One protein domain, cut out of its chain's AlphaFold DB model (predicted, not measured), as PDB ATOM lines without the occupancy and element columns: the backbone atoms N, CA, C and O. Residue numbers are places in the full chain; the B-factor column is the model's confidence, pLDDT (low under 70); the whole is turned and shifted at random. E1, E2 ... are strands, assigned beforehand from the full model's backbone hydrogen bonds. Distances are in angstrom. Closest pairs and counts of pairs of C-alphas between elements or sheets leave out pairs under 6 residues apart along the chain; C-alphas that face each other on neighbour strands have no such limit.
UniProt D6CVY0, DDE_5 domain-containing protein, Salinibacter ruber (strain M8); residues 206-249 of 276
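What this domain is: This is residues 206 to 249 of the 276 residues of the protein "DDE_5 domain-containing protein" of Salinibacter ruber (strain M8) (UniProt D6CVY0). The domain has little regular structure: a small sheet of three short strands, with a long loop, residues 213 to 230, that folds back to pair briefly with E1, and a tail, residues 244 to 249, at one end. The 44 printed residues include no named helix; E1, E2 and E3 form an antiparallel sheet in that order, a meander, each strand the neighbour of the one before. The class is all strand, with only 13 residues in named elements; the whole is compact, radius of gyration of the C-alphas 10.1 A, spanning 32 by 17 by 14 A.

Where its parts are: E1 is residues 210 to 212, from C-alpha 210 at (35.792, 33.864, 108.176). E2 is residues 231 to 235, 11.9 A long. E3 is residues 239 to 243, 12.5 A long, ending at C-alpha 243 (36.996, 26.391, 118.782).

How they stand to each other: Hairpin E1 and E2 has N 212 and O 234 within hydrogen-bond range, 3.0 A. Hairpin E2 and E3 has N 233 and O 241 at 2.8 A. E1 and E3, the edge strands, are apart. Residues 210 to 211 of E1 pair antiparallel with residues 219 to 220.

The domain as a whole: The C-alphas farthest apart, Thr 216 and Pro 249, are 32.8 A apart. The printed part has no cut. E1 to E2 is a long link. pLDDT is under 70 at residues 216 and 245 to 249.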
ATOM      1  N   LYS A 206      31.850  25.393 108.378       82.19
ATOM      2  CA  LYS A 206      32.368  25.210 107.012       82.19
ATOM      3  C   LYS A 206      33.738  25.873 106.849       82.19
ATOM      4  O   LYS A 206      33.950  26.999 107.297       82.19
ATOM      5  N   LYS A 207      34.635  25.205 106.118       81.62
ATOM      6  CA  LYS A 207      36.042  25.605 105.914       81.62
ATOM      7  C   LYS A 207      36.253  27.055 105.455       81.62
ATOM      8  O   LYS A 207      37.252  27.669 105.812       81.62
ATOM      9  N   ASN A 208      35.296  27.604 104.707       83.38
ATOM     10  CA  ASN A 208      35.332  28.949 104.128       83.38
ATOM     11  C   ASN A 208      34.716  30.043 105.022       83.38
ATOM     12  O   ASN A 208      34.621  31.198 104.599       83.38
ATOM     13  N   ARG A 209      34.255  29.710 106.236       84.69
ATOM     14  CA  ARG A 209      33.822  30.717 107.215       84.69
ATOM     15  C   ARG A 209      35.018  31.585 107.621       84.69
ATOM     16  O   ARG A 209      36.153  31.120 107.655       84.69
ATOM     17  N   LYS A 210      34.758  32.866 107.881       84.56
ATOM     18  CA  LYS A 210      35.792  33.864 108.176       84.56
ATOM     19  C   LYS A 210      35.906  34.073 109.686       84.56
ATOM     20  O   LYS A 210      34.911  34.436 110.308       84.56
ATOM     21  N   MET A 211      37.093  33.855 110.247       84.56
ATOM     22  CA  MET A 211      37.395  34.020 111.672       84.56
ATOM     23  C   MET A 211      38.740  34.719 111.867       84.56
ATOM     24  O   MET A 211      39.622  34.601 111.023       84.56
ATOM     25  N   GLY A 212      38.917  35.419 112.977       80.00
ATOM     26  CA  GLY A 212      40.189  36.015 113.385       80.00
ATOM     27  C   GLY A 212      40.460  35.761 114.863       80.00
ATOM     28  O   GLY A 212      39.613  35.215 115.570       80.00
ATOM     29  N   LEU A 213      41.636  36.160 115.347       75.62
ATOM     30  CA  LEU A 213      41.847  36.324 116.794       75.62
ATOM     31  C   LEU A 213      41.048  37.528 117.324       75.62
ATOM     32  O   LEU A 213      40.648  37.554 118.483       75.62
ATOM     33  N   ASP A 214      40.773  38.483 116.438       71.81
ATOM     34  CA  ASP A 214      39.973  39.681 116.643       71.81
ATOM     35  C   ASP A 214      39.000  39.900 115.463       71.81
ATOM     36  O   ASP A 214      38.854  39.053 114.574       71.81
ATOM     37  N   ASP A 215      38.312  41.042 115.446       71.44
ATOM     38  CA  ASP A 215      37.407  41.436 114.365       71.44
ATOM     39  C   ASP A 215      38.119  42.055 113.147       71.44
ATOM     40  O   ASP A 215      37.479  42.254 112.106       71.44
ATOM     41  N   THR A 216      39.435  42.287 113.223       68.00
ATOM     42  CA  THR A 216      40.197  43.060 112.233       68.00
ATOM     43  C   THR A 216      40.880  42.185 111.175       68.00
ATOM     44  O   THR A 216      40.817  42.511 109.986       68.00
ATOM     45  N   HIS A 217      41.436  41.025 111.545       74.75
ATOM     46  CA  HIS A 217      42.192  40.149 110.632       74.75
ATOM     47  C   HIS A 217      41.513  38.790 110.409       74.75
ATOM     48  O   HIS A 217      42.019  37.732 110.787       74.75
ATOM     49  N   ASN A 218      40.355  38.805 109.744       81.12
ATOM     50  CA  ASN A 218      39.600  37.583 109.461       81.12
ATOM     51  C   ASN A 218      40.228  36.742 108.324       81.12
ATOM     52  O   ASN A 218      40.320  37.206 107.187       81.12
ATOM     53  N   ARG A 219      40.554  35.477 108.605       83.69
ATOM     54  CA  ARG A 219      41.023  34.436 107.669       83.69
ATOM     55  C   ARG A 219      40.022  33.286 107.566       83.69
ATOM     56  O   ARG A 219      39.051  33.238 108.321       83.69
ATOM     57  N   GLN A 220      40.204  32.375 106.612       84.06
ATOM     58  CA  GLN A 220      39.334  31.198 106.536       84.06
ATOM     59  C   GLN A 220      39.642  30.214 107.669       84.06
ATOM     60  O   GLN A 220      40.787  30.090 108.092       84.06
ATOM     61  N   ILE A 221      38.636  29.467 108.134       82.44
ATOM     62  CA  ILE A 221      38.792  28.473 109.214       82.44
ATOM     63  C   ILE A 221      39.927  27.483 108.935       82.44
ATOM     64  O   ILE A 221      40.697  27.153 109.836       82.44
ATOM     65  N   GLN A 222      40.028  27.019 107.689       80.00
ATOM     66  CA  GLN A 222      41.048  26.058 107.257       80.00
ATOM     67  C   GLN A 222      42.488  26.595 107.333       80.00
ATOM     68  O   GLN A 222      43.423  25.809 107.309       80.00
ATOM     69  N   GLU A 223      42.671  27.913 107.421       82.06
ATOM     70  CA  GLU A 223      43.984  28.574 107.480       82.06
ATOM     71  C   GLU A 223      44.418  28.881 108.920       82.06
ATOM     72  O   GLU A 223      45.503  29.416 109.145       82.06
ATOM     73  N   ILE A 224      43.557  28.603 109.903       77.44
ATOM     74  CA  ILE A 224      43.800  28.913 111.309       77.44
ATOM     75  C   ILE A 224      44.121  27.618 112.040       77.44
ATOM     76  O   ILE A 224      43.244  26.765 112.206       77.44
ATOM     77  N   GLU A 225      45.352  27.534 112.532       77.62
ATOM     78  CA  GLU A 225      45.822  26.477 113.418       77.62
ATOM     79  C   GLU A 225      45.080  26.525 114.762       77.62
ATOM     80  O   GLU A 225      44.916  27.597 115.364       77.62
ATOM     81  N   ILE A 226      44.608  25.362 115.211       75.69
ATOM     82  CA  ILE A 226      43.944  25.184 116.503       75.69
ATOM     83  C   ILE A 226      44.814  24.243 117.338       75.69
ATOM     84  O   ILE A 226      45.064  23.126 116.884       75.69
ATOM     85  N   PRO A 227      45.229  24.657 118.538       80.44
ATOM     86  CA  PRO A 227      45.831  23.757 119.514       80.44
ATOM     87  C   PRO A 227      44.866  22.649 119.974       80.44
ATOM     88  O   PRO A 227      43.653  22.761 119.779       80.44
ATOM     89  N   GLU A 228      45.382  21.594 120.608       77.06
ATOM     90  CA  GLU A 228      44.572  20.501 121.179       77.06
ATOM     91  C   GLU A 228      43.631  20.983 122.281       77.06
ATOM     92  O   GLU A 228      42.466  20.600 122.320       77.06
ATOM     93  N   GLU A 229      44.093  21.928 123.094       78.25
ATOM     94  CA  GLU A 229      43.304  22.601 124.122       78.25
ATOM     95  C   GLU A 229      42.212  23.523 123.556       78.25
ATOM     96  O   GLU A 229      41.422  24.089 124.308       78.25
ATOM     97  N   GLY A 230      42.151  23.685 122.233       83.06
ATOM     98  CA  GLY A 230      41.267  24.613 121.552       83.06
ATOM     99  C   GLY A 230      41.699  26.080 121.681       83.06
ATOM    100  O   GLY A 230      42.783  26.419 122.152       83.06
ATOM    101  N   ARG A 231      40.886  26.992 121.146       83.12
ATOM    102  CA  ARG A 231      41.200  28.426 121.070       83.12
ATOM    103  C   ARG A 231      39.938  29.273 120.987       83.12
ATOM    104  O   ARG A 231      39.041  28.975 120.200       83.12
ATOM    105  N   VAL A 232      39.903  30.380 121.725       85.56
ATOM    106  CA  VAL A 232      38.882  31.422 121.540       85.56
ATOM    107  C   VAL A 232      39.210  32.236 120.291       85.56
ATOM    108  O   VAL A 232      40.328  32.719 120.120       85.56
ATOM    109  N   VAL A 233      38.230  32.370 119.402       86.19
ATOM    110  CA  VAL A 233      38.333  33.096 118.134       86.19
ATOM    111  C   VAL A 233      37.137  34.021 117.960       86.19
ATOM    112  O   VAL A 233      36.082  33.822 118.553       86.19
ATOM    113  N   HIS A 234      37.278  35.032 117.114       88.69
ATOM    114  CA  HIS A 234      36.179  35.885 116.700       88.69
ATOM    115  C   HIS A 234      35.616  35.395 115.359       88.69
ATOM    116  O   HIS A 234      36.275  35.484 114.320       88.69
ATOM    117  N   LEU A 235      34.385  34.880 115.362       87.81
ATOM    118  CA  LEU A 235      33.656  34.498 114.155       87.81
ATOM    119  C   LEU A 235      32.964  35.725 113.560       87.81
ATOM    120  O   LEU A 235      32.102  36.349 114.187       87.81
ATOM    121  N   LYS A 236      33.312  36.060 112.312       87.94
ATOM    122  CA  LYS A 236      32.783  37.244 111.632       87.94
ATOM    123  C   LYS A 236      31.249  37.226 111.597       87.94
ATOM    124  O   LYS A 236      30.647  36.347 110.987       87.94
ATOM    125  N   GLY A 237      30.635  38.248 112.196       88.38
ATOM    126  CA  GLY A 237      29.181  38.434 112.247       88.38
ATOM    127  C   GLY A 237      28.477  37.736 113.414       88.38
ATOM    128  O   GLY A 237      27.291  37.995 113.621       88.38
ATOM    129  N   TYR A 238      29.187  36.902 114.181       90.00
ATOM    130  CA  TYR A 238      28.696  36.276 115.411       90.00
ATOM    131  C   TYR A 238      29.294  36.940 116.660       90.00
ATOM    132  O   TYR A 238      28.539  37.382 117.527       90.00
ATOM    133  N   GLY A 239      30.625  37.056 116.717       88.88
ATOM    134  CA  GLY A 239      31.370  37.503 117.897       88.88
ATOM    135  C   GLY A 239      32.394  36.465 118.359       88.88
ATOM    136  O   GLY A 239      32.805  35.602 117.582       88.88
ATOM    137  N   GLN A 240      32.809  36.545 119.625       85.81
ATOM    138  CA  GLN A 240      33.723  35.570 120.231       85.81
ATOM    139  C   GLN A 240      33.057  34.194 120.386       85.81
ATOM    140  O   GLN A 240      31.918  34.092 120.837       85.81
ATOM    141  N   CYS A 241      33.785  33.137 120.032       82.25
ATOM    142  CA  CYS A 241      33.404  31.743 120.230       82.25
ATOM    143  C   CYS A 241      34.644  30.871 120.471       82.25
ATOM    144  O   CYS A 241      35.721  31.153 119.945       82.25
ATOM    145  N   ALA A 242      34.495  29.792 121.235       81.56
ATOM    146  CA  ALA A 242      35.543  28.796 121.410       81.56
ATOM    147  C   ALA A 242      35.561  27.819 120.225       81.56
ATOM    148  O   ALA A 242      34.520  27.465 119.669       81.56
ATOM    149  N   ARG A 243      36.756  27.381 119.835       77.44
ATOM    150  CA  ARG A 243      36.996  26.391 118.782       77.44
ATOM    151  C   ARG A 243      37.832  25.252 119.357       77.44
ATOM    152  O   ARG A 243      38.886  25.519 119.915       77.44
ATOM    153  N   SER A 244      37.398  24.009 119.171       75.31
ATOM    154  CA  SER A 244      38.162  22.797 119.517       75.31
ATOM    155  C   SER A 244      38.749  22.144 118.256       75.31
ATOM    156  O   SER A 244      38.201  22.328 117.163       75.31
ATOM    157  N   SER A 245      39.874  21.434 118.381       58.66
ATOM    158  CA  SER A 245      40.597  20.797 117.268       58.66
ATOM    159  C   SER A 245      40.149  19.365 116.938       58.66
ATOM    160  O   SER A 245      40.513  18.866 115.872       58.66
ATOM    161  N   GLY A 246      39.306  18.727 117.760       57.69
ATOM    162  CA  GLY A 246      38.831  17.353 117.539       57.69
ATOM    163  C   GLY A 246      37.489  17.027 118.217       57.69
ATOM    164  O   GLY A 246      36.935  17.883 118.912       57.69
ATOM    165  N   PRO A 247      36.932  15.813 118.003       45.44
ATOM    166  CA  PRO A 247      35.829  15.311 118.817       45.44
ATOM    167  C   PRO A 247      36.350  15.159 120.247       45.44
ATOM    168  O   PRO A 247      37.277  14.391 120.492       45.44
ATOM    169  N   THR A 248      35.825  15.959 121.169       38.81
ATOM    170  CA  THR A 248      36.290  15.986 122.556       38.81
ATOM    171  C   THR A 248      36.166  14.581 123.166       38.81
ATOM    172  O   THR A 248      35.098  13.975 123.034       38.81
ATOM    173  N   PRO A 249      37.209  14.036 123.822       31.28
ATOM    174  CA  PRO A 249      37.064  12.855 124.667       31.28
ATOM    175  C   PRO A 249      35.965  13.116 125.702       31.28
ATOM    176  O   PRO A 249      35.872  14.223 126.227       31.28
TER     177      PRO A 249